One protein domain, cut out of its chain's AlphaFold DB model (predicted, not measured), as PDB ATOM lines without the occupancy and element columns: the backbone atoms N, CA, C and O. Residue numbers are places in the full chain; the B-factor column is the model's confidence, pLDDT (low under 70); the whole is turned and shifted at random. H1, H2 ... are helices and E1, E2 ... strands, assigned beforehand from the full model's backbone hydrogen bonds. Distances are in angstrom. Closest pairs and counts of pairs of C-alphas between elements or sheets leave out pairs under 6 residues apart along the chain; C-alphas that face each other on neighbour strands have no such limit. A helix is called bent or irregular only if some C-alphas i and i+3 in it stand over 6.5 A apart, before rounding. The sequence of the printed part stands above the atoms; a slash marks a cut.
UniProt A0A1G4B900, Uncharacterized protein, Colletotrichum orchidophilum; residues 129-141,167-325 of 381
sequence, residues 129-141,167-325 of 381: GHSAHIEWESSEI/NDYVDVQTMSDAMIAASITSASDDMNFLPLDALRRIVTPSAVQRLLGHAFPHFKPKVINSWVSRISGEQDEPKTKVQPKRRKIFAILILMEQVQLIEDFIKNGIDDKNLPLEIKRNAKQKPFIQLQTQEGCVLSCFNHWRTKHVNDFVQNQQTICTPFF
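AT A GLANCE: This is residues 129 to 141 and 167 to 325 of the 381 residues of an uncharacterized protein of Colletotrichum orchidophilum (UniProt A0A1G4B900). Crossed helices gather round one short helix, H6, which makes the core: H2, H3, H7 and H8 pack on it, and H4 and H5, packed together, lie next to them. A small hairpin of two antiparallel strands, E1 and E2, lies by H8, and its turn at Lys 284 and the loop at Pro 238 are at opposite ends of the domain, while H1 lies at the border and packs on no other helix. The printed part has 172 residues with eight named helices and two named strands, in the order H1, H2, H3, H4, H5, H6, H7, E1, E2, H8. The class is mostly helix; the whole is compact, with a radius of gyration of the C-alphas of 16.2 A, and spans 51 by 43 by 34 A.

HOW THE PARTS SIT: H1, residues 130 to 141, touches no helix. H2, residues 167 to 182, is apart from H1. With its residues 175 to 182 alone, H2 touches H3, residues 196 to 202, in a helical hairpin at a shallow tilt of 30 degrees, opposite ways; the closest C-alphas are those of Ala 182 and Ala 198, 6.4 A apart. H4, residues 205 to 215, meets H3 only through their link. H4 touches H5, residues 221 to 232, at a steep tilt of 53 degrees, opposite ways, with the C-alphas of Pro 205 and Ser 232 closest at 5.6 A. The hub is H6, residues 247 to 255, which touches five helices, among them H2, where the closest C-alphas, of Ser 176 and Leu 255, are 5.4 A apart. H6 forms a helical hairpin with H7, residues 259 to 267, at a shallow tilt of 31 degrees; their closest C-alphas, of Leu 253 and Val 259, are 5.1 A apart. H8, residues 307 to 320, touches H6 at a steep tilt of 59 degrees, opposite ways, with the C-alphas of Ile 252 and Asn 316 closest at 5.6 A. E1, residues 278 to 281, and E2, residues 289 to 292, form an antiparallel hairpin, with N 280 and O 290 at 2.8 A and N 278 and O 292 at 2.9 A, both within hydrogen-bond range. The closest C-alphas of E2 and H8, those of Ile 289 and Thr 307, are 6.2 A apart. Every O i to N i+4 pair is within hydrogen-bond range in H1, H3, H4, H5 and H6; the figures are 10 of 12 in H2, 8 of 10 in H8 and 2 of 5 in H7, where 4 of 6 O i to N i+3 pairs are within range.

IN THESE COORDINATES: H1 begins with C-alpha 130 at (-104.809, -82.791, -69.158) and is 16.6 A long from first to last C-alpha. H2 is the longest helix by residues, at 22.9 A. H4 is 15.1 A and H5 16.0 A long. H6 begins with C-alpha 247 at (-96.622, -92.906, -68.304). H7 is neither bent nor irregular, but only just: C-alphas 260 and 263 are 6.5 A apart. H8 is 20.2 A long and ends with C-alpha 320 at (-102.229, -91.876, -76.385).

THE WHOLE: The C-alphas farthest apart, of Pro 238 and Lys 284, are 52.3 A apart. Residues 142 to 166 are not printed, and C-alphas 141 and 167 are 32.3 A apart across the cut. The links H2 to H3, H5 to H6 and E2 to H8 are long. In the first, residues 184 to 185 pair antiparallel with residues 192 to 193. The mean pLDDT of the printed part is 87.0; it is under 70 at residue 141 and at residues 167 to 170, 234 to 244 and 283 to 288.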
ATOM      1  N   GLY A 129    -108.028 -80.755 -71.099       85.00
ATOM      2  CA  GLY A 129    -108.322 -81.368 -69.809       85.00
ATOM      3  C   GLY A 129    -107.203 -82.244 -69.251       85.00
ATOM      4  O   GLY A 129    -107.454 -83.072 -68.375       85.00
ATOM      5  N   HIS A 130    -105.961 -82.080 -69.717       82.69
ATOM      6  CA  HIS A 130    -104.809 -82.791 -69.158       82.69
ATOM      7  C   HIS A 130    -104.612 -82.514 -67.661       82.69
ATOM      8  O   HIS A 130    -104.361 -83.455 -66.906       82.69
ATOM      9  N   SER A 131    -104.798 -81.273 -67.208       82.75
ATOM     10  CA  SER A 131    -104.730 -80.910 -65.788       82.75
ATOM     11  C   SER A 131    -105.861 -81.559 -64.992       82.75
ATOM     12  O   SER A 131    -105.616 -82.136 -63.937       82.75
ATOM     13  N   ALA A 132    -107.080 -81.571 -65.540       83.94
ATOM     14  CA  ALA A 132    -108.222 -82.235 -64.909       83.94
ATOM     15  C   ALA A 132    -108.011 -83.755 -64.781       83.94
ATOM     16  O   ALA A 132    -108.370 -84.348 -63.765       83.94
ATOM     17  N   HIS A 133    -107.382 -84.388 -65.776       83.00
ATOM     18  CA  HIS A 133    -106.997 -85.796 -65.694       83.00
ATOM     19  C   HIS A 133    -105.972 -86.051 -64.581       83.00
ATOM     20  O   HIS A 133    -106.124 -87.001 -63.825       83.00
ATOM     21  N   ILE A 134    -104.938 -85.212 -64.473       80.88
ATOM     22  CA  ILE A 134    -103.898 -85.295 -63.430       80.88
ATOM     23  C   ILE A 134    -104.530 -85.216 -62.024       80.88
ATOM     24  O   ILE A 134    -104.195 -85.992 -61.123       80.88
ATOM     25  N   GLU A 135    -105.488 -84.311 -61.829       80.94
ATOM     26  CA  GLU A 135    -106.253 -84.198 -60.581       80.94
ATOM     27  C   GLU A 135    -107.138 -85.427 -60.319       80.94
ATOM     28  O   GLU A 135    -107.175 -85.949 -59.198       80.94
ATOM     29  N   TRP A 136    -107.824 -85.923 -61.352       82.56
ATOM     30  CA  TRP A 136    -108.664 -87.115 -61.254       82.56
ATOM     31  C   TRP A 136    -107.842 -88.366 -60.919       82.56
ATOM     32  O   TRP A 136    -108.169 -89.077 -59.970       82.56
ATOM     33  N   GLU A 137    -106.728 -88.594 -61.614       77.56
ATOM     34  CA  GLU A 137    -105.837 -89.733 -61.377       77.56
ATOM     35  C   GLU A 137    -105.271 -89.709 -59.948       77.56
ATOM     36  O   GLU A 137    -105.213 -90.742 -59.280       77.56
ATOM     37  N   SER A 138    -104.934 -88.522 -59.436       74.06
ATOM     38  CA  SER A 138    -104.519 -88.356 -58.034       74.06
ATOM     39  C   SER A 138    -105.594 -88.775 -57.042       74.06
ATOM     40  O   SER A 138    -105.287 -89.364 -56.004       74.06
ATOM     41  N   SER A 139    -106.848 -88.458 -57.360       72.56
ATOM     42  CA  SER A 139    -108.001 -88.734 -56.507       72.56
ATOM     43  C   SER A 139    -108.346 -90.224 -56.503       72.56
ATOM     44  O   SER A 139    -108.561 -90.799 -55.439       72.56
ATOM     45  N   GLU A 140    -108.310 -90.885 -57.661       71.56
ATOM     46  CA  GLU A 140    -108.524 -92.336 -57.767       71.56
ATOM     47  C   GLU A 140    -107.454 -93.129 -57.007       71.56
ATOM     48  O   GLU A 140    -107.770 -94.032 -56.233       71.56
ATOM     49  N   ILE A 141    -106.181 -92.741 -57.129       66.31
ATOM     50  CA  ILE A 141    -105.083 -93.383 -56.386       66.31
ATOM     51  C   ILE A 141    -105.230 -93.176 -54.865       66.31
ATOM     52  O   ILE A 141    -104.739 -93.986 -54.066       66.31
ATOM     53  N   ASN A 167     -85.108-112.595 -75.600       53.34
ATOM     54  CA  ASN A 167     -86.143-112.195 -74.634       53.34
ATOM     55  C   ASN A 167     -86.494-110.698 -74.651       53.34
ATOM     56  O   ASN A 167     -87.629-110.350 -74.340       53.34
ATOM     57  N   ASP A 168     -85.570-109.811 -75.039       53.28
ATOM     58  CA  ASP A 168     -85.785-108.358 -74.917       53.28
ATOM     59  C   ASP A 168     -86.910-107.840 -75.828       53.28
ATOM     60  O   ASP A 168     -87.677-106.956 -75.444       53.28
ATOM     61  N   TYR A 169     -87.052-108.419 -77.027       57.91
ATOM     62  CA  TYR A 169     -88.125-108.065 -77.962       57.91
ATOM     63  C   TYR A 169     -89.490-108.573 -77.483       57.91
ATOM     64  O   TYR A 169     -90.508-107.926 -77.711       57.91
ATOM     65  N   VAL A 170     -89.513-109.703 -76.772       62.34
ATOM     66  CA  VAL A 170     -90.749-110.369 -76.350       62.34
ATOM     67  C   VAL A 170     -91.511-109.514 -75.337       62.34
ATOM     68  O   VAL A 170     -92.729-109.404 -75.449       62.34
ATOM     69  N   ASP A 171     -90.832-108.830 -74.411       86.31
ATOM     70  CA  ASP A 171     -91.503-107.975 -73.420       86.31
ATOM     71  C   ASP A 171     -92.051-106.666 -74.023       86.31
ATOM     72  O   ASP A 171     -93.186-106.280 -73.722       86.31
ATOM     73  N   VAL A 172     -91.280-105.989 -74.889       92.12
ATOM     74  CA  VAL A 172     -91.729-104.750 -75.563       92.12
ATOM     75  C   VAL A 172     -92.897-105.056 -76.489       92.12
ATOM     76  O   VAL A 172     -93.921-104.372 -76.425       92.12
ATOM     77  N   GLN A 173     -92.769-106.107 -77.303       92.06
ATOM     78  CA  GLN A 173     -93.809-106.519 -78.232       92.06
ATOM     79  C   GLN A 173     -95.080-106.917 -77.486       92.06
ATOM     80  O   GLN A 173     -96.151-106.437 -77.831       92.06
ATOM     81  N   THR A 174     -94.970-107.683 -76.395       93.31
ATOM     82  CA  THR A 174     -96.137-108.077 -75.588       93.31
ATOM     83  C   THR A 174     -96.897-106.863 -75.049       93.31
ATOM     84  O   THR A 174     -98.128-106.844 -75.068       93.31
ATOM     85  N   MET A 175     -96.196-105.831 -74.566       95.00
ATOM     86  CA  MET A 175     -96.860-104.612 -74.090       95.00
ATOM     87  C   MET A 175     -97.444-103.779 -75.231       95.00
ATOM     88  O   MET A 175     -98.540-103.243 -75.071       95.00
ATOM     89  N   SER A 176     -96.749-103.689 -76.365       96.25
ATOM     90  CA  SER A 176     -97.254-103.025 -77.570       96.25
ATOM     91  C   SER A 176     -98.531-103.704 -78.074       96.25
ATOM     92  O   SER A 176     -99.563-103.050 -78.222       96.25
ATOM     93  N   ASP A 177     -98.519-105.031 -78.197       96.31
ATOM     94  CA  ASP A 177     -99.671-105.845 -78.587       96.31
ATOM     95  C   ASP A 177    -100.832-105.675 -77.603       96.31
ATOM     96  O   ASP A 177    -101.978-105.521 -78.020       96.31
ATOM     97  N   ALA A 178    -100.551-105.631 -76.296       96.62
ATOM     98  CA  ALA A 178    -101.570-105.373 -75.282       96.62
ATOM     99  C   ALA A 178    -102.193-103.971 -75.418       96.62
ATOM    100  O   ALA A 178    -103.400-103.825 -75.227       96.62
ATOM    101  N   MET A 179    -101.402-102.945 -75.756       97.56
ATOM    102  CA  MET A 179    -101.908-101.590 -76.015       97.56
ATOM    103  C   MET A 179    -102.753-101.541 -77.287       97.56
ATOM    104  O   MET A 179    -103.834-100.954 -77.279       97.56
ATOM    105  N   ILE A 180    -102.299-102.184 -78.361       96.56
ATOM    106  CA  ILE A 180    -103.044-102.274 -79.621       96.56
ATOM    107  C   ILE A 180    -104.370-103.010 -79.391       96.56
ATOM    108  O   ILE A 180    -105.420-102.504 -79.775       96.56
ATOM    109  N   ALA A 181    -104.347-104.148 -78.694       97.44
ATOM    110  CA  ALA A 181    -105.538-104.941 -78.390       97.44
ATOM    111  C   ALA A 181    -106.525-104.225 -77.453       97.44
ATOM    112  O   ALA A 181    -107.726-104.477 -77.521       97.44
ATOM    113  N   ALA A 182    -106.036-103.350 -76.571       97.38
ATOM    114  CA  ALA A 182    -106.874-102.552 -75.677       97.38
ATOM    115  C   ALA A 182    -107.336-101.219 -76.290       97.38
ATOM    116  O   ALA A 182    -108.112-100.503 -75.656       97.38
ATOM    117  N   SER A 183    -106.848-100.864 -77.482       97.31
ATOM    118  CA  SER A 183    -107.258 -99.640 -78.162       97.31
ATOM    119  C   SER A 183    -108.687 -99.763 -78.685       97.31
ATOM    120  O   SER A 183    -109.126-100.830 -79.113       97.31
ATOM    121  N   ILE A 184    -109.414 -98.651 -78.661       97.06
ATOM    122  CA  ILE A 184    -110.809 -98.562 -79.087       97.06
ATOM    123  C   ILE A 184    -110.894 -97.607 -80.272       97.06
ATOM    124  O   ILE A 184    -110.256 -96.554 -80.279       97.06
ATOM    125  N   THR A 185    -111.700 -97.964 -81.268       97.69
ATOM    126  CA  THR A 185    -112.000 -97.090 -82.403       97.69
ATOM    127  C   THR A 185    -112.945 -95.971 -81.974       97.69
ATOM    128  O   THR A 185    -114.032 -96.217 -81.445       97.69
ATOM    129  N   SER A 186    -112.525 -94.732 -82.200       96.88
ATOM    130  CA  SER A 186    -113.325 -93.532 -81.998       96.88
ATOM    131  C   SER A 186    -114.458 -93.465 -83.017       96.88
ATOM    132  O   SER A 186    -114.245 -93.565 -84.223       96.88
ATOM    133  N   ALA A 187    -115.670 -93.216 -82.530       96.38
ATOM    134  CA  ALA A 187    -116.861 -93.089 -83.360       96.38
ATOM    135  C   ALA A 187    -116.896 -91.800 -84.206       96.38
ATOM    136  O   ALA A 187    -117.803 -91.648 -85.023       96.38
ATOM    137  N   SER A 188    -115.988 -90.837 -83.990       92.19
ATOM    138  CA  SER A 188    -115.995 -89.571 -84.742       92.19
ATOM    139  C   SER A 188    -115.148 -89.569 -86.008       92.19
ATOM    140  O   SER A 188    -115.453 -88.811 -86.927       92.19
ATOM    141  N   ASP A 189    -114.071 -90.348 -86.031       89.94
ATOM    142  CA  ASP A 189    -113.022 -90.287 -87.054       89.94
ATOM    143  C   ASP A 189    -112.453 -91.665 -87.434       89.94
ATOM    144  O   ASP A 189    -111.505 -91.722 -88.212       89.94
ATOM    145  N   ASP A 190    -113.020 -92.758 -86.907       90.88
ATOM    146  CA  ASP A 190    -112.574 -94.146 -87.111       90.88
ATOM    147  C   ASP A 190    -111.095 -94.390 -86.752       90.88
ATOM    148  O   ASP A 190    -110.481 -95.380 -87.160       90.88
ATOM    149  N   MET A 191    -110.511 -93.499 -85.949       94.38
ATOM    150  CA  MET A 191    -109.143 -93.618 -85.460       94.38
ATOM    151  C   MET A 191    -109.121 -94.326 -84.108       94.38
ATOM    152  O   MET A 191    -110.013 -94.159 -83.279       94.38
ATOM    153  N   ASN A 192    -108.080 -95.111 -83.851       96.38
ATOM    154  CA  ASN A 192    -107.948 -95.812 -82.579       96.38
ATOM    155  C   ASN A 192    -107.322 -94.912 -81.511       96.38
ATOM    156  O   ASN A 192    -106.348 -94.208 -81.772       96.38
ATOM    157  N   PHE A 193    -107.832 -95.001 -80.287       97.38
ATOM    158  CA  PHE A 193    -107.203 -94.425 -79.106       97.38
ATOM    159  C   PHE A 193    -107.025 -95.467 -78.011       97.38
ATOM    160  O   PHE A 193    -107.784 -96.433 -77.938       97.38
ATOM    161  N   LEU A 194    -106.046 -95.251 -77.133       97.56
ATOM    162  CA  LEU A 194    -105.851 -96.071 -75.943       97.56
ATOM    163  C   LEU A 194    -106.555 -95.421 -74.743       97.56
ATOM    164  O   LEU A 194    -106.143 -94.336 -74.322       97.56
ATOM    165  N   PRO A 195    -107.576 -96.072 -74.156       97.12
ATOM    166  CA  PRO A 195    -108.215 -95.575 -72.946       97.12
ATOM    167  C   PRO A 195    -107.245 -95.394 -71.769       97.12
ATOM    168  O   PRO A 195    -106.336 -96.204 -71.567       97.12
ATOM    169  N   LEU A 196    -107.443 -94.354 -70.952       94.25
ATOM    170  CA  LEU A 196    -106.543 -94.041 -69.825       94.25
ATOM    171  C   LEU A 196    -106.508 -95.134 -68.743       94.25
ATOM    172  O   LEU A 196    -105.461 -95.390 -68.144       94.25
ATOM    173  N   ASP A 197    -107.623 -95.822 -68.512       94.00
ATOM    174  CA  ASP A 197    -107.705 -96.966 -67.604       94.00
ATOM    175  C   ASP A 197    -106.930 -98.176 -68.145       94.00
ATOM    176  O   ASP A 197    -106.191 -98.825 -67.396       94.00
ATOM    177  N   ALA A 198    -107.023 -98.441 -69.451       95.88
ATOM    178  CA  ALA A 198    -106.220 -99.456 -70.124       95.88
ATOM    179  C   ALA A 198    -104.724 -99.120 -70.062       95.88
ATOM    180  O   ALA A 198    -103.920 -99.978 -69.690       95.88
ATOM    181  N   LEU A 199    -104.350 -97.865 -70.329       95.00
ATOM    182  CA  LEU A 199    -102.978 -97.374 -70.190       95.00
ATOM    183  C   LEU A 199    -102.436 -97.616 -68.772       95.00
ATOM    184  O   LEU A 199    -101.336 -98.150 -68.617       95.00
ATOM    185  N   ARG A 200    -103.211 -97.266 -67.735       91.31
ATOM    186  CA  ARG A 200    -102.853 -97.494 -66.322       91.31
ATOM    187  C   ARG A 200    -102.677 -98.980 -66.007       91.31
ATOM    188  O   ARG A 200    -101.736 -99.348 -65.308       91.31
ATOM    189  N   ARG A 201    -103.567 -99.829 -66.524       93.00
ATOM    190  CA  ARG A 201    -103.547-101.282 -66.304       93.00
ATOM    191  C   ARG A 201    -102.363-101.969 -66.985       93.00
ATOM    192  O   ARG A 201    -101.842-102.936 -66.442       93.00
ATOM    193  N   ILE A 202    -101.952-101.493 -68.160       94.44
ATOM    194  CA  ILE A 202    -100.853-102.088 -68.934       94.44
ATOM    195  C   ILE A 202     -99.497-101.583 -68.422       94.44
ATOM    196  O   ILE A 202     -98.596-102.378 -68.159       94.44
ATOM    197  N   VAL A 203     -99.343-100.269 -68.230       93.31
ATOM    198  CA  VAL A 203     -98.067 -99.643 -67.838       93.31
ATOM    199  C   VAL A 203     -97.931 -99.595 -66.316       93.31
ATOM    200  O   VAL A 203     -97.990 -98.540 -65.680       93.31
ATOM    201  N   THR A 204     -97.759-100.776 -65.721       91.75
ATOM    202  CA  THR A 204     -97.569-100.950 -64.273       91.75
ATOM    203  C   THR A 204     -96.109-100.728 -63.852       91.75
ATOM    204  O   THR A 204     -95.204-100.931 -64.666       91.75
ATOM    205  N   PRO A 205     -95.821-100.370 -62.582       91.50
ATOM    206  CA  PRO A 205     -94.445-100.240 -62.089       91.50
ATOM    207  C   PRO A 205     -93.582-101.481 -62.354       91.50
ATOM    208  O   PRO A 205     -92.451-101.350 -62.810       91.50
ATOM    209  N   SER A 206     -94.132-102.681 -62.146       91.62
ATOM    210  CA  SER A 206     -93.430-103.946 -62.389       91.62
ATOM    211  C   SER A 206     -93.127-104.175 -63.872       91.62
ATOM    212  O   SER A 206     -92.048-104.657 -64.211       91.62
ATOM    213  N   ALA A 207     -94.053-103.812 -64.767       92.75
ATOM    214  CA  ALA A 207     -93.833-103.904 -66.209       92.75
ATOM    215  C   ALA A 207     -92.758-102.907 -66.677       92.75
ATOM    216  O   ALA A 207     -91.841-103.283 -67.406       92.75
ATOM    217  N   VAL A 208     -92.810-101.664 -66.182       94.62
ATOM    218  CA  VAL A 208     -91.787-100.639 -66.447       94.62
ATOM    219  C   VAL A 208     -90.420-101.091 -65.935       94.62
ATOM    220  O   VAL A 208     -89.435-100.983 -66.660       94.62
ATOM    221  N   GLN A 209     -90.341-101.634 -64.717       94.44
ATOM    222  CA  GLN A 209     -89.086-102.115 -64.136       94.44
ATOM    223  C   GLN A 209     -88.449-103.208 -64.989       94.44
ATOM    224  O   GLN A 209     -87.248-103.149 -65.253       94.44
ATOM    225  N   ARG A 210     -89.253-104.177 -65.439       93.25
ATOM    226  CA  ARG A 210     -88.795-105.269 -66.301       93.25
ATOM    227  C   ARG A 210     -88.248-104.727 -67.619       93.25
ATOM    228  O   ARG A 210     -87.085-104.959 -67.933       93.25
ATOM    229  N   LEU A 211     -89.041-103.918 -68.326       94.25
ATOM    230  CA  LEU A 211     -88.645-103.317 -69.600       94.25
ATOM    231  C   LEU A 211     -87.375-102.477 -69.495       94.25
ATOM    232  O   LEU A 211     -86.507-102.566 -70.356       94.25
ATOM    233  N   LEU A 212     -87.248-101.664 -68.446       94.75
ATOM    234  CA  LEU A 212     -86.048-100.858 -68.233       94.75
ATOM    235  C   LEU A 212     -84.828-101.718 -67.888       94.75
ATOM    236  O   LEU A 212     -83.731-101.399 -68.335       94.75
ATOM    237  N   GLY A 213     -85.007-102.796 -67.120       93.44
ATOM    238  CA  GLY A 213     -83.934-103.749 -66.827       93.44
ATOM    239  C   GLY A 213     -83.375-104.398 -68.094       93.44
ATOM    240  O   GLY A 213     -82.159-104.501 -68.233       93.44
ATOM    241  N   HIS A 214     -84.254-104.749 -69.037       91.56
ATOM    242  CA  HIS A 214     -83.874-105.280 -70.349       91.56
ATOM    243  C   HIS A 214     -83.263-104.214 -71.265       91.56
ATOM    244  O   HIS A 214     -82.201-104.426 -71.838       91.56
ATOM    245  N   ALA A 215     -83.882-103.036 -71.369       92.12
ATOM    246  CA  ALA A 215     -83.398-101.965 -72.241       92.12
ATOM    247  C   ALA A 215     -82.056-101.365 -71.780       92.12
ATOM    248  O   ALA A 215     -81.312-100.816 -72.594       92.12
ATOM    249  N   PHE A 216     -81.736-101.460 -70.486       93.81
ATOM    250  CA  PHE A 216     -80.527-100.890 -69.896       93.81
ATOM    251  C   PHE A 216     -79.813-101.874 -68.953       93.81
ATOM    252  O   PHE A 216     -79.685-101.610 -67.753       93.81
ATOM    253  N   PRO A 217     -79.254-102.977 -69.483       92.81
ATOM    254  CA  PRO A 217     -78.663-104.044 -68.668       92.81
ATOM    255  C   PRO A 217     -77.406-103.592 -67.907       92.81
ATOM    256  O   PRO A 217     -76.985-104.217 -66.937       92.81
ATOM    257  N   HIS A 218     -76.795-102.487 -68.337       94.12
ATOM    258  CA  HIS A 218     -75.603-101.903 -67.729       94.12
ATOM    259  C   HIS A 218     -75.914-100.995 -66.529       94.12
ATOM    260  O   HIS A 218     -75.001-100.634 -65.780       94.12
ATOM    261  N   PHE A 219     -77.173-100.597 -66.323       93.88
ATOM    262  CA  PHE A 219     -77.532 -99.763 -65.183       93.88
ATOM    263  C   PHE A 219     -77.740-100.587 -63.917       93.88
ATOM    264  O   PHE A 219     -78.336-101.660 -63.903       93.88
ATOM    265  N   LYS A 220     -77.271-100.032 -62.796       95.19
ATOM    266  CA  LYS A 220     -77.485-100.633 -61.478       95.19
ATOM    267  C   LYS A 220     -78.987-100.639 -61.151       95.19
ATOM    268  O   LYS A 220     -79.646 -99.628 -61.408       95.19
ATOM    269  N   PRO A 221     -79.508-101.666 -60.449       94.06
ATOM    270  CA  PRO A 221     -80.924-101.744 -60.073       94.06
ATOM    271  C   PRO A 221     -81.461-100.493 -59.366       94.06
ATOM    272  O   PRO A 221     -82.597-100.091 -59.581       94.06
ATOM    273  N   LYS A 222     -80.625 -99.804 -58.574       94.19
ATOM    274  CA  LYS A 222     -80.996 -98.542 -57.909       94.19
ATOM    275  C   LYS A 222     -81.368 -97.425 -58.898       94.19
ATOM    276  O   LYS A 222     -82.273 -96.645 -58.617       94.19
ATOM    277  N   VAL A 223     -80.679 -97.342 -60.038       94.38
ATOM    278  CA  VAL A 223     -80.969 -96.354 -61.090       94.38
ATOM    279  C   VAL A 223     -82.275 -96.711 -61.786       94.38
ATOM    280  O   VAL A 223     -83.143 -95.851 -61.908       94.38
ATOM    281  N   ILE A 224     -82.446 -97.988 -62.143       95.06
ATOM    282  CA  ILE A 224     -83.682 -98.502 -62.746       95.06
ATOM    283  C   ILE A 224     -84.882 -98.215 -61.841       95.06
ATOM    284  O   ILE A 224     -85.851 -97.619 -62.294       95.06
ATOM    285  N   ASN A 225     -84.790 -98.523 -60.547       93.25
ATOM    286  CA  ASN A 225     -85.868 -98.260 -59.592       93.25
ATOM    287  C   ASN A 225     -86.194 -96.762 -59.495       93.25
ATOM    288  O   ASN A 225     -87.362 -96.390 -59.465       93.25
ATOM    289  N   SER A 226     -85.182 -95.888 -59.529       92.44
ATOM    290  CA  SER A 226     -85.416 -94.439 -59.573       92.44
ATOM    291  C   SER A 226     -86.157 -94.008 -60.844       92.44
ATOM    292  O   SER A 226     -87.016 -93.128 -60.787       92.44
ATOM    293  N   TRP A 227     -85.862 -94.620 -61.992       94.44
ATOM    294  CA  TRP A 227     -86.562 -94.336 -63.246       94.44
ATOM    295  C   TRP A 227     -87.994 -94.864 -63.235       94.44
ATOM    296  O   TRP A 227     -88.894 -94.141 -63.654       94.44
ATOM    297  N   VAL A 228     -88.221 -96.059 -62.683       93.69
ATOM    298  CA  VAL A 228     -89.564 -96.616 -62.462       93.69
ATOM    299  C   VAL A 228     -90.414 -95.636 -61.658       93.69
ATOM    300  O   VAL A 228     -91.496 -95.271 -62.115       93.69
ATOM    301  N   SER A 229     -89.902 -95.114 -60.538       90.50
ATOM    302  CA  SER A 229     -90.604 -94.100 -59.737       90.50
ATOM    303  C   SER A 229     -90.888 -92.817 -60.528       90.50
ATOM    304  O   SER A 229     -91.962 -92.231 -60.418       90.50
ATOM    305  N   ARG A 230     -89.953 -92.373 -61.380       90.75
ATOM    306  CA  ARG A 230     -90.134 -91.174 -62.224       90.75
ATOM    307  C   ARG A 230     -91.132 -91.360 -63.368       90.75
ATOM    308  O   ARG A 230     -91.615 -90.350 -63.888       90.75
ATOM    309  N   ILE A 231     -91.399 -92.595 -63.787       92.12
ATOM    310  CA  ILE A 231     -92.346 -92.924 -64.859       92.12
ATOM    311  C   ILE A 231     -93.723 -93.212 -64.272       92.12
ATOM    312  O   ILE A 231     -94.691 -92.540 -64.628       92.12
ATOM    313  N   SER A 232     -93.792 -94.168 -63.350       87.12
ATOM    314  CA  SER A 232     -95.037 -94.729 -62.822       87.12
ATOM    315  C   SER A 232     -95.554 -94.038 -61.562       87.12
ATOM    316  O   SER A 232     -96.697 -94.299 -61.187       87.12
ATOM    317  N   GLY A 233     -94.759 -93.153 -60.951       77.81
ATOM    318  CA  GLY A 233     -95.041 -92.545 -59.649       77.81
ATOM    319  C   GLY A 233     -94.509 -93.390 -58.487       77.81
ATOM    320  O   GLY A 233     -94.193 -94.569 -58.657       77.81
ATOM    321  N   GLU A 234     -94.384 -92.788 -57.303       67.75
ATOM    322  CA  GLU A 234     -94.005 -93.506 -56.076       67.75
ATOM    323  C   GLU A 234     -95.256 -94.070 -55.390       67.75
ATOM    324  O   GLU A 234     -96.196 -93.324 -55.113       67.75
ATOM    325  N   GLN A 235     -95.271 -95.380 -55.111       54.44
ATOM    326  CA  GLN A 235     -96.364 -96.019 -54.362       54.44
ATOM    327  C   GLN A 235     -96.184 -95.938 -52.837       54.44
ATOM    328  O   GLN A 235     -97.179 -95.972 -52.116       54.44
ATOM    329  N   ASP A 236     -94.948 -95.787 -52.350       48.25
ATOM    330  CA  ASP A 236     -94.595 -96.170 -50.975       48.25
ATOM    331  C   ASP A 236     -94.582 -95.033 -49.939       48.25
ATOM    332  O   ASP A 236     -94.416 -95.304 -48.751       48.25
ATOM    333  N   GLU A 237     -94.797 -93.770 -50.324       45.81
ATOM    334  CA  GLU A 237     -94.804 -92.648 -49.370       45.81
ATOM    335  C   GLU A 237     -96.232 -92.127 -49.100       45.81
ATOM    336  O   GLU A 237     -96.812 -91.414 -49.928       45.81
ATOM    337  N   PRO A 238     -96.822 -92.422 -47.923       51.72
ATOM    338  CA  PRO A 238     -98.211 -92.085 -47.604       51.72
ATOM    339  C   PRO A 238     -98.476 -90.580 -47.435       51.72
ATOM    340  O   PRO A 238     -99.626 -90.188 -47.247       51.72
ATOM    341  N   LYS A 239     -97.446 -89.722 -47.489       48.72
ATOM    342  CA  LYS A 239     -97.572 -88.272 -47.239       48.72
ATOM    343  C   LYS A 239     -97.332 -87.381 -48.458       48.72
ATOM    344  O   LYS A 239     -97.741 -86.225 -48.430       48.72
ATOM    345  N   THR A 240     -96.765 -87.911 -49.539       48.41
ATOM    346  CA  THR A 240     -96.566 -87.189 -50.806       48.41
ATOM    347  C   THR A 240     -96.514 -88.192 -51.951       48.41
ATOM    348  O   THR A 240     -95.445 -88.482 -52.480       48.41
ATOM    349  N   LYS A 241     -97.669 -88.749 -52.335       53.72
ATOM    350  CA  LYS A 241     -97.768 -89.609 -53.521       53.72
ATOM    351  C   LYS A 241     -97.354 -88.803 -54.753       53.72
ATOM    352  O   LYS A 241     -98.069 -87.901 -55.193       53.72
ATOM    353  N   VAL A 242     -96.167 -89.090 -55.279       58.34
ATOM    354  CA  VAL A 242     -95.652 -88.439 -56.484       58.34
ATOM    355  C   VAL A 242     -96.391 -89.034 -57.675       58.34
ATOM    356  O   VAL A 242     -96.225 -90.213 -57.976       58.34
ATOM    357  N   GLN A 243     -97.210 -88.220 -58.339       61.22
ATOM    358  CA  GLN A 243     -97.958 -88.632 -59.525       61.22
ATOM    359  C   GLN A 243     -97.053 -89.234 -60.615       61.22
ATOM    360  O   GLN A 243     -95.906 -88.783 -60.756       61.22
ATOM    361  N   PRO A 244     -97.550 -90.205 -61.411       63.59
ATOM    362  CA  PRO A 244     -96.847 -90.673 -62.598       63.59
ATOM    363  C   PRO A 244     -96.562 -89.491 -63.516       63.59
ATOM    364  O   PRO A 244     -97.466 -88.785 -63.949       63.59
ATOM    365  N   LYS A 245     -95.281 -89.254 -63.798       81.38
ATOM    366  CA  LYS A 245     -94.877 -88.105 -64.608       81.38
ATOM    367  C   LYS A 245     -94.680 -88.467 -66.072       81.38
ATOM    368  O   LYS A 245     -94.585 -87.559 -66.875       81.38
ATOM    369  N   ARG A 246     -94.505 -89.736 -66.450       93.75
ATOM    370  CA  ARG A 246     -94.066 -90.087 -67.822       93.75
ATOM    371  C   ARG A 246     -94.751 -91.327 -68.377       93.75
ATOM    372  O   ARG A 246     -94.173 -92.012 -69.217       93.75
ATOM    373  N   ARG A 247     -95.938 -91.678 -67.883       94.12
ATOM    374  CA  ARG A 247     -96.622 -92.906 -68.304       94.12
ATOM    375  C   ARG A 247     -97.070 -92.814 -69.764       94.12
ATOM    376  O   ARG A 247     -96.879 -93.778 -70.502       94.12
ATOM    377  N   LYS A 248     -97.602 -91.664 -70.196       95.56
ATOM    378  CA  LYS A 248     -97.996 -91.443 -71.600       95.56
ATOM    379  C   LYS A 248     -96.775 -91.426 -72.509       95.56
ATOM    380  O   LYS A 248     -96.763 -92.140 -73.506       95.56
ATOM    381  N   ILE A 249     -95.727 -90.691 -72.130       96.94
ATOM    382  CA  ILE A 249     -94.446 -90.688 -72.854       96.94
ATOM    383  C   ILE A 249     -93.916 -92.118 -73.004       96.94
ATOM    384  O   ILE A 249     -93.575 -92.533 -74.108       96.94
ATOM    385  N   PHE A 250     -93.878 -92.892 -71.918       97.44
ATOM    386  CA  PHE A 250     -93.366 -94.258 -71.949       97.44
ATOM    387  C   PHE A 250     -94.199 -95.173 -72.855       97.44
ATOM    388  O   PHE A 250     -93.630 -95.953 -73.612       97.44
ATOM    389  N   ALA A 251     -95.528 -95.039 -72.849       97.50
ATOM    390  CA  ALA A 251     -96.398 -95.785 -73.757       97.50
ATOM    391  C   ALA A 251     -96.167 -95.433 -75.231       97.50
ATOM    392  O   ALA A 251     -96.079 -96.335 -76.061       97.50
ATOM    393  N   ILE A 252     -95.983 -94.149 -75.557       98.06
ATOM    394  CA  ILE A 252     -95.616 -93.719 -76.916       98.06
ATOM    395  C   ILE A 252     -94.305 -94.398 -77.342       98.06
ATOM    396  O   ILE A 252     -94.213 -94.921 -78.448       98.06
ATOM    397  N   LEU A 253     -93.308 -94.448 -76.454       97.56
ATOM    398  CA  LEU A 253     -92.025 -95.096 -76.740       97.56
ATOM    399  C   LEU A 253     -92.128 -96.620 -76.890       97.56
ATOM    400  O   LEU A 253     -91.374 -97.184 -77.681       97.56
ATOM    401  N   ILE A 254     -93.047 -97.279 -76.176       97.31
ATOM    402  CA  ILE A 254     -93.350 -98.707 -76.373       97.31
ATOM    403  C   ILE A 254     -93.940 -98.935 -77.766       97.31
ATOM    404  O   ILE A 254     -93.441 -99.793 -78.486       97.31
ATOM    405  N   LEU A 255     -94.935 -98.140 -78.175       97.00
ATOM    406  CA  LEU A 255     -95.555 -98.249 -79.506       97.00
ATOM    407  C   LEU A 255     -94.572 -97.955 -80.648       97.00
ATOM    408  O   LEU A 255     -94.726 -98.460 -81.756       97.00
ATOM    409  N   MET A 256     -93.544 -97.149 -80.384       95.88
ATOM    410  CA  MET A 256     -92.445 -96.905 -81.320       95.88
ATOM    411  C   MET A 256     -91.378 -98.011 -81.320       95.88
ATOM    412  O   MET A 256     -90.446 -97.937 -82.119       95.88
ATOM    413  N   GLU A 257     -91.440 -98.971 -80.393       95.00
ATOM    414  CA  GLU A 257     -90.360 -99.924 -80.095       95.00
ATOM    415  C   GLU A 257     -89.026 -99.228 -79.737       95.00
ATOM    416  O   GLU A 257     -87.938 -99.754 -79.966       95.00
ATOM    417  N   GLN A 258     -89.081 -98.010 -79.181       95.69
ATOM    418  CA  GLN A 258     -87.918 -97.171 -78.857       95.69
ATOM    419  C   GLN A 258     -87.857 -96.819 -77.361       95.69
ATOM    420  O   GLN A 258     -87.628 -95.668 -76.985       95.69
ATOM    421  N   VAL A 259     -88.018 -97.816 -76.484       95.62
ATOM    422  CA  VAL A 259     -88.003 -97.638 -75.014       95.62
ATOM    423  C   VAL A 259     -86.730 -96.937 -74.520       95.62
ATOM    424  O   VAL A 259     -86.781 -96.162 -73.569       95.62
ATOM    425  N   GLN A 260     -85.599 -97.138 -75.200       94.81
ATOM    426  CA  GLN A 260     -84.302 -96.553 -74.841       94.81
ATOM    427  C   GLN A 260     -84.304 -95.013 -74.845       94.81
ATOM    428  O   GLN A 260     -83.556 -94.383 -74.100       94.81
ATOM    429  N   LEU A 261     -85.187 -94.389 -75.628       95.50
ATOM    430  CA  LEU A 261     -85.287 -92.930 -75.725       95.50
ATOM    431  C   LEU A 261     -85.901 -92.278 -74.473       95.50
ATOM    432  O   LEU A 261     -85.898 -91.053 -74.350       95.50
ATOM    433  N   ILE A 262     -86.401 -93.067 -73.513       96.00
ATOM    434  CA  ILE A 262     -86.952 -92.552 -72.251       96.00
ATOM    435  C   ILE A 262     -85.913 -91.773 -71.439       96.00
ATOM    436  O   ILE A 262     -86.263 -90.853 -70.694       96.00
ATOM    437  N   GLU A 263     -84.633 -92.111 -71.606       95.00
ATOM    438  CA  GLU A 263     -83.528 -91.448 -70.925       95.00
ATOM    439  C   GLU A 263     -83.514 -89.939 -71.211       95.00
ATOM    440  O   GLU A 263     -83.323 -89.143 -70.289       95.00
ATOM    441  N   ASP A 264     -83.796 -89.532 -72.451       94.50
ATOM    442  CA  ASP A 264     -83.811 -88.123 -72.845       94.50
ATOM    443  C   ASP A 264     -84.900 -87.343 -72.107       94.50
ATOM    444  O   ASP A 264     -84.646 -86.256 -71.585       94.50
ATOM    445  N   PHE A 265     -86.100 -87.912 -71.989       95.25
ATOM    446  CA  PHE A 265     -87.197 -87.281 -71.254       95.25
ATOM    447  C   PHE A 265     -86.883 -87.168 -69.760       95.25
ATOM    448  O   PHE A 265     -87.189 -86.153 -69.128       95.25
ATOM    449  N   ILE A 266     -86.248 -88.190 -69.178       93.25
ATOM    450  CA  ILE A 266     -85.876 -88.199 -67.758       93.25
ATOM    451  C   ILE A 266     -84.767 -87.180 -67.473       93.25
ATOM    452  O   ILE A 266     -84.892 -86.412 -66.515       93.25
ATOM    453  N   LYS A 267     -83.701 -87.155 -68.282       92.56
ATOM    454  CA  LYS A 267     -82.556 -86.242 -68.108       92.56
ATOM    455  C   LYS A 267     -82.957 -84.780 -68.257       92.56
ATOM    456  O   LYS A 267     -82.459 -83.939 -67.517       92.56
ATOM    457  N   ASN A 268     -83.875 -84.489 -69.176       91.25
ATOM    458  CA  ASN A 268     -84.298 -83.121 -69.477       91.25
ATOM    459  C   ASN A 268     -85.538 -82.681 -68.690       91.25
ATOM    460  O   ASN A 268     -86.044 -81.584 -68.903       91.25
ATOM    461  N   GLY A 269     -86.035 -83.516 -67.772       90.25
ATOM    462  CA  GLY A 269     -87.161 -83.152 -66.915       90.25
ATOM    463  C   GLY A 269     -88.496 -83.014 -67.652       90.25
ATOM    464  O   GLY A 269     -89.428 -82.463 -67.078       90.25
ATOM    465  N   ILE A 270     -88.612 -83.558 -68.865       91.88
ATOM    466  CA  ILE A 270     -89.832 -83.517 -69.683       91.88
ATOM    467  C   ILE A 270     -90.785 -84.598 -69.187       91.88
ATOM    468  O   ILE A 270     -90.376 -85.752 -69.040       91.88
ATOM    469  N   ASP A 271     -92.019 -84.224 -68.882       91.88
ATOM    470  CA  ASP A 271     -93.068 -85.089 -68.346       91.88
ATOM    471  C   ASP A 271     -94.361 -85.001 -69.179       91.88
ATOM    472  O   ASP A 271     -94.453 -84.260 -70.154       91.88
ATOM    473  N   ASP A 272     -95.359 -85.814 -68.833       91.81
ATOM    474  CA  ASP A 272     -96.608 -85.979 -69.581       91.81
ATOM    475  C   ASP A 272     -97.406 -84.670 -69.687       91.81
ATOM    476  O   ASP A 272     -98.202 -84.523 -70.610       91.81
ATOM    477  N   LYS A 273     -97.169 -83.692 -68.799       88.12
ATOM    478  CA  LYS A 273     -97.796 -82.361 -68.874       88.12
ATOM    479  C   LYS A 273     -97.264 -81.521 -70.040       88.12
ATOM    480  O   LYS A 273     -97.877 -80.530 -70.409       88.12
ATOM    481  N   ASN A 274     -96.104 -81.888 -70.592       89.69
ATOM    482  CA  ASN A 274     -95.546 -81.245 -71.776       89.69
ATOM    483  C   ASN A 274     -96.165 -81.787 -73.071       89.69
ATOM    484  O   ASN A 274     -95.902 -81.228 -74.134       89.69
ATOM    485  N   LEU A 275     -96.947 -82.870 -73.005       91.06
ATOM    486  CA  LEU A 275     -97.668 -83.390 -74.159       91.06
ATOM    487  C   LEU A 275     -98.937 -82.558 -74.444       91.06
ATOM    488  O   LEU A 275     -99.534 -82.002 -73.525       91.06
ATOM    489  N   PRO A 276     -99.411 -82.533 -75.701       91.81
ATOM    490  CA  PRO A 276     -98.717 -82.976 -76.908       91.81
ATOM    491  C   PRO A 276     -97.511 -82.108 -77.303       91.81
ATOM    492  O   PRO A 276     -97.556 -80.882 -77.220       91.81
ATOM    493  N   LEU A 277     -96.463 -82.760 -77.813       92.06
ATOM    494  CA  LEU A 277     -95.333 -82.117 -78.483       92.06
ATOM    495  C   LEU A 277     -95.638 -81.904 -79.966       92.06
ATOM    496  O   LEU A 277     -96.201 -82.769 -80.644       92.06
ATOM    497  N   GLU A 278     -95.215 -80.762 -80.491       90.00
ATOM    498  CA  GLU A 278     -95.463 -80.374 -81.875       90.00
ATOM    499  C   GLU A 278     -94.197 -80.421 -82.724       90.00
ATOM    500  O   GLU A 278     -93.084 -80.198 -82.249       90.00
ATOM    501  N   ILE A 279     -94.381 -80.671 -84.020       89.00
ATOM    502  CA  ILE A 279     -93.303 -80.601 -85.001       89.00
ATOM    503  C   ILE A 279     -93.116 -79.156 -85.453       89.00
ATOM    504  O   ILE A 279     -93.978 -78.583 -86.124       89.00
ATOM    505  N   LYS A 280     -91.920 -78.622 -85.221       85.56
ATOM    506  CA  LYS A 280     -91.437 -77.408 -85.871       85.56
ATOM    507  C   LYS A 280     -90.584 -77.774 -87.080       85.56
ATOM    508  O   LYS A 280     -89.556 -78.440 -86.950       85.56
ATOM    509  N   ARG A 281     -90.994 -77.313 -88.264       83.25
ATOM    510  CA  ARG A 281     -90.179 -77.386 -89.486       83.25
ATOM    511  C   ARG A 281     -89.484 -76.051 -89.697       83.25
ATOM    512  O   ARG A 281     -90.148 -75.023 -89.810       83.25
ATOM    513  N   ASN A 282     -88.156 -76.054 -89.761       72.88
ATOM    514  CA  ASN A 282     -87.421 -74.847 -90.114       72.88
ATOM    515  C   ASN A 282     -87.356 -74.707 -91.641       72.88
ATOM    516  O   ASN A 282     -86.678 -75.477 -92.315       72.88
ATOM    517  N   ALA A 283     -88.066 -73.720 -92.189       66.50
ATOM    518  CA  ALA A 283     -88.091 -73.465 -93.629       66.50
ATOM    519  C   ALA A 283     -86.812 -72.780 -94.153       66.50
ATOM    520  O   ALA A 283     -86.579 -72.775 -95.357       66.50
ATOM    521  N   LYS A 284     -85.995 -72.171 -93.277       67.38
ATOM    522  CA  LYS A 284     -84.928 -71.244 -93.699       67.38
ATOM    523  C   LYS A 284     -83.520 -71.840 -93.692       67.38
ATOM    524  O   LYS A 284     -82.662 -71.333 -94.406       67.38
ATOM    525  N   GLN A 285     -83.248 -72.882 -92.907       53.47
ATOM    526  CA  GLN A 285     -81.899 -73.446 -92.774       53.47
ATOM    527  C   GLN A 285     -81.965 -74.946 -92.510       53.47
ATOM    528  O   GLN A 285     -82.196 -75.324 -91.371       53.47
ATOM    529  N   LYS A 286     -81.705 -75.759 -93.548       58.00
ATOM    530  CA  LYS A 286     -81.644 -77.236 -93.538       58.00
ATOM    531  C   LYS A 286     -82.941 -77.891 -93.003       58.00
ATOM    532  O   LYS A 286     -83.414 -77.536 -91.933       58.00
ATOM    533  N   PRO A 287     -83.553 -78.863 -93.697       59.44
ATOM    534  CA  PRO A 287     -84.802 -79.471 -93.235       59.44
ATOM    535  C   PRO A 287     -84.547 -80.353 -92.003       59.44
ATOM    536  O   PRO A 287     -84.398 -81.566 -92.111       59.44
ATOM    537  N   PHE A 288     -84.449 -79.741 -90.824       68.56
ATOM    538  CA  PHE A 288     -84.447 -80.435 -89.548       68.56
ATOM    539  C   PHE A 288     -85.827 -80.299 -88.908       68.56
ATOM    540  O   PHE A 288     -86.472 -79.247 -88.968       68.56
ATOM    541  N   ILE A 289     -86.294 -81.408 -88.343       77.25
ATOM    542  CA  ILE A 289     -87.560 -81.502 -87.627       77.25
ATOM    543  C   ILE A 289     -87.225 -81.451 -86.143       77.25
ATOM    544  O   ILE A 289     -86.395 -82.226 -85.676       77.25
ATOM    545  N   GLN A 290     -87.849 -80.527 -85.417       82.12
ATOM    546  CA  GLN A 290     -87.690 -80.397 -83.972       82.12
ATOM    547  C   GLN A 290     -89.018 -80.597 -83.264       82.12
ATOM    548  O   GLN A 290     -90.061 -80.191 -83.777       82.12
ATOM    549  N   LEU A 291     -88.951 -81.182 -82.070       84.75
ATOM    550  CA  LEU A 291     -90.065 -81.183 -81.136       84.75
ATOM    551  C   LEU A 291     -90.077 -79.864 -80.364       84.75
ATOM    552  O   LEU A 291     -89.030 -79.361 -79.946       84.75
ATOM    553  N   GLN A 292     -91.264 -79.304 -80.182       86.50
ATOM    554  CA  GLN A 292     -91.500 -78.144 -79.333       86.50
ATOM    555  C   GLN A 292     -92.665 -78.411 -78.385       86.50
ATOM    556  O   GLN A 292     -93.553 -79.210 -78.693       86.50
ATOM    557  N   THR A 293     -92.661 -77.730 -77.247       85.38
ATOM    558  CA  THR A 293     -93.828 -77.674 -76.362       85.38
ATOM    559  C   THR A 293     -94.927 -76.803 -76.974       85.38
ATOM    560  O   THR A 293     -94.691 -76.085 -77.952       85.38
ATOM    561  N   GLN A 294     -96.124 -76.829 -76.388       80.88
ATOM    562  CA  GLN A 294     -97.238 -75.982 -76.828       80.88
ATOM    563  C   GLN A 294     -96.927 -74.483 -76.706       80.88
ATOM    564  O   GLN A 294     -97.402 -73.690 -77.512       80.88
ATOM    565  N   GLU A 295     -96.062 -74.091 -75.764       83.31
ATOM    566  CA  GLU A 295     -95.588 -72.708 -75.627       83.31
ATOM    567  C   GLU A 295     -94.550 -72.318 -76.701       83.31
ATOM    568  O   GLU A 295     -93.998 -71.218 -76.680       83.31
ATOM    569  N   GLY A 296     -94.246 -73.217 -77.645       83.00
ATOM    570  CA  GLY A 296     -93.289 -72.991 -78.729       83.00
ATOM    571  C   GLY A 296     -91.824 -73.138 -78.313       83.00
ATOM    572  O   GLY A 296     -90.928 -72.787 -79.093       83.00
ATOM    573  N   CYS A 297     -91.555 -73.661 -77.111       85.44
ATOM    574  CA  CYS A 297     -90.196 -73.903 -76.643       85.44
ATOM    575  C   CYS A 297     -89.604 -75.118 -77.364       85.44
ATOM    576  O   CYS A 297     -90.073 -76.243 -77.207       85.44
ATOM    577  N   VAL A 298     -88.554 -74.890 -78.154       86.88
ATOM    578  CA  VAL A 298     -87.843 -75.948 -78.883       86.88
ATOM    579  C   VAL A 298     -87.074 -76.835 -77.906       86.88
ATOM    580  O   VAL A 298     -86.268 -76.350 -77.112       86.88
ATOM    581  N   LEU A 299     -87.270 -78.146 -78.018       86.75
ATOM    582  CA  LEU A 299     -86.636 -79.152 -77.171       86.75
ATOM    583  C   LEU A 299     -85.356 -79.659 -77.840       86.75
ATOM    584  O   LEU A 299     -85.341 -80.659 -78.559       86.75
ATOM    585  N   SER A 300     -84.257 -78.937 -77.606       85.75
ATOM    586  CA  SER A 300     -82.943 -79.233 -78.194       85.75
ATOM    587  C   SER A 300     -82.386 -80.604 -77.799       85.75
ATOM    588  O   SER A 300     -81.560 -81.158 -78.526       85.75
ATOM    589  N   CYS A 301     -82.865 -81.185 -76.696       83.81
ATOM    590  CA  CYS A 301     -82.496 -82.524 -76.248       83.81
ATOM    591  C   CYS A 301     -82.806 -83.619 -77.273       83.81
ATOM    592  O   CYS A 301     -82.105 -84.624 -77.303       83.81
ATOM    593  N   PHE A 302     -83.772 -83.398 -78.167       87.81
ATOM    594  CA  PHE A 302     -84.145 -84.355 -79.209       87.81
ATOM    595  C   PHE A 302     -83.479 -84.077 -80.562       87.81
ATOM    596  O   PHE A 302     -83.791 -84.736 -81.547       87.81
ATOM    597  N   ASN A 303     -82.530 -83.137 -80.650       86.00
ATOM    598  CA  ASN A 303     -81.844 -82.826 -81.915       86.00
ATOM    599  C   ASN A 303     -81.060 -84.016 -82.496       86.00
ATOM    600  O   ASN A 303     -80.761 -84.032 -83.688       86.00
ATOM    601  N   HIS A 304     -80.701 -84.989 -81.658       88.75
ATOM    602  CA  HIS A 304     -80.013 -86.206 -82.080       88.75
ATOM    603  C   HIS A 304     -80.983 -87.307 -82.548       88.75
ATOM    604  O   HIS A 304     -80.542 -88.336 -83.064       88.75
ATOM    605  N   TRP A 305     -82.297 -87.110 -82.390       92.81
ATOM    606  CA  TRP A 305     -83.291 -88.054 -82.877       92.81
ATOM    607  C   TRP A 305     -83.342 -88.039 -84.396       92.81
ATOM    608  O   TRP A 305     -83.281 -87.000 -85.055       92.81
ATOM    609  N   ARG A 306     -83.514 -89.226 -84.976       91.94
ATOM    610  CA  ARG A 306     -83.770 -89.348 -86.409       91.94
ATOM    611  C   ARG A 306     -85.134 -88.745 -86.726       91.94
ATOM    612  O   ARG A 306     -86.087 -88.931 -85.975       91.94
ATOM    613  N   THR A 307     -85.258 -88.136 -87.903       90.50
ATOM    614  CA  THR A 307     -86.527 -87.603 -88.425       90.50
ATOM    615  C   THR A 307     -87.668 -88.622 -88.339       90.50
ATOM    616  O   THR A 307     -88.791 -88.258 -88.003       90.50
ATOM    617  N   LYS A 308     -87.367 -89.905 -88.589       92.56
ATOM    618  CA  LYS A 308     -88.317 -91.010 -88.428       92.56
ATOM    619  C   LYS A 308     -88.859 -91.093 -86.995       92.56
ATOM    620  O   LYS A 308     -90.065 -91.059 -86.827       92.56
ATOM    621  N   HIS A 309     -87.995 -91.101 -85.977       94.50
ATOM    622  CA  HIS A 309     -88.426 -91.189 -84.575       94.50
ATOM    623  C   HIS A 309     -89.291 -89.994 -84.167       94.50
ATOM    624  O   HIS A 309     -90.272 -90.165 -83.457       94.50
ATOM    625  N   VAL A 310     -88.962 -88.790 -84.644       93.88
ATOM    626  CA  VAL A 310     -89.770 -87.593 -84.367       93.88
ATOM    627  C   VAL A 310     -91.168 -87.714 -84.981       93.88
ATOM    628  O   VAL A 310     -92.158 -87.405 -84.320       93.88
ATOM    629  N   ASN A 311     -91.264 -88.182 -86.228       92.88
ATOM    630  CA  ASN A 311     -92.554 -88.415 -86.875       92.88
ATOM    631  C   ASN A 311     -93.341 -89.525 -86.168       92.88
ATOM    632  O   ASN A 311     -94.502 -89.306 -85.835       92.88
ATOM    633  N   ASP A 312     -92.711 -90.670 -85.897       95.06
ATOM    634  CA  ASP A 312     -93.338 -91.818 -85.233       95.06
ATOM    635  C   ASP A 312     -93.842 -91.434 -83.833       95.06
ATOM    636  O   ASP A 312     -94.947 -91.815 -83.455       95.06
ATOM    637  N   PHE A 313     -93.092 -90.611 -83.089       95.88
ATOM    638  CA  PHE A 313     -93.524 -90.085 -81.792       95.88
ATOM    639  C   PHE A 313     -94.799 -89.258 -81.917       95.88
ATOM    640  O   PHE A 313     -95.753 -89.478 -81.179       95.88
ATOM    641  N   VAL A 314     -94.840 -88.327 -82.871       93.50
ATOM    642  CA  VAL A 314     -95.981 -87.421 -83.062       93.50
ATOM    643  C   VAL A 314     -97.220 -88.164 -83.560       93.50
ATOM    644  O   VAL A 314     -98.325 -87.770 -83.195       93.50
ATOM    645  N   GLN A 315     -97.048 -89.230 -84.347       93.62
ATOM    646  CA  GLN A 315     -98.143 -90.111 -84.768       93.62
ATOM    647  C   GLN A 315     -98.685 -90.922 -83.585       93.62
ATOM    648  O   GLN A 315     -99.863 -90.810 -83.257       93.62
ATOM    649  N   ASN A 316     -97.827 -91.665 -82.878       96.00
ATOM    650  CA  ASN A 316     -98.241 -92.497 -81.740       96.00
ATOM    651  C   ASN A 316     -98.798 -91.669 -80.570       96.00
ATOM    652  O   ASN A 316     -99.693 -92.112 -79.851       96.00
ATOM    653  N   GLN A 317     -98.328 -90.432 -80.410       94.81
ATOM    654  CA  GLN A 317     -98.896 -89.451 -79.492       94.81
ATOM    655  C   GLN A 317    -100.403 -89.262 -79.685       94.81
ATOM    656  O   GLN A 317    -101.090 -89.056 -78.692       94.81
ATOM    657  N   GLN A 318    -100.926 -89.303 -80.914       93.00
ATOM    658  CA  GLN A 318    -102.350 -89.057 -81.168       93.00
ATOM    659  C   GLN A 318    -103.225 -90.148 -80.545       93.00
ATOM    660  O   GLN A 318    -104.256 -89.836 -79.957       93.00
ATOM    661  N   THR A 319    -102.763 -91.399 -80.597       94.75
ATOM    662  CA  THR A 319    -103.420 -92.566 -79.991       94.75
ATOM    663  C   THR A 319    -103.452 -92.488 -78.462       94.75
ATOM    664  O   THR A 319    -104.401 -92.954 -77.836       94.75
ATOM    665  N   ILE A 320    -102.414 -91.906 -77.847       95.75
ATOM    666  CA  ILE A 320    -102.229 -91.876 -76.385       95.75
ATOM    667  C   ILE A 320    -102.751 -90.579 -75.743       95.75
ATOM    668  O   ILE A 320    -103.241 -90.584 -74.614       95.75
ATOM    669  N   CYS A 321    -102.624 -89.443 -76.429       93.38
ATOM    670  CA  CYS A 321    -102.942 -88.112 -75.905       93.38
ATOM    671  C   CYS A 321    -104.374 -87.703 -76.240       93.38
ATOM    672  O   CYS A 321    -104.620 -86.607 -76.746       93.38
ATOM    673  N   THR A 322    -105.323 -88.584 -75.952       94.12
ATOM    674  CA  THR A 322    -106.735 -88.264 -76.111       94.12
ATOM    675  C   THR A 322    -107.233 -87.351 -74.988       94.12
ATOM    676  O   THR A 322    -106.738 -87.429 -73.854       94.12
ATOM    677  N   PRO A 323    -108.183 -86.445 -75.288       94.62
ATOM    678  CA  PRO A 323    -108.683 -85.483 -74.311       94.62
ATOM    679  C   PRO A 323    -109.328 -86.138 -73.094       94.62
ATOM    680  O   PRO A 323    -109.811 -87.271 -73.152       94.62
ATOM    681  N   PHE A 324    -109.377 -85.384 -72.001       94.19
ATOM    682  CA  PHE A 324    -110.140 -85.739 -70.814       94.19
ATOM    683  C   PHE A 324    -111.164 -84.641 -70.549       94.19
ATOM    684  O   PHE A 324    -110.825 -83.465 -70.473       94.19
ATOM    685  N   PHE A 325    -112.433 -85.007 -70.432       93.25
ATOM    686  CA  PHE A 325    -113.516 -84.043 -70.327       93.25
ATOM    687  C   PHE A 325    -114.002 -83.932 -68.891       93.25
ATOM    688  O   PHE A 325    -114.430 -84.902 -68.276       93.25
TER     689      PHE A 325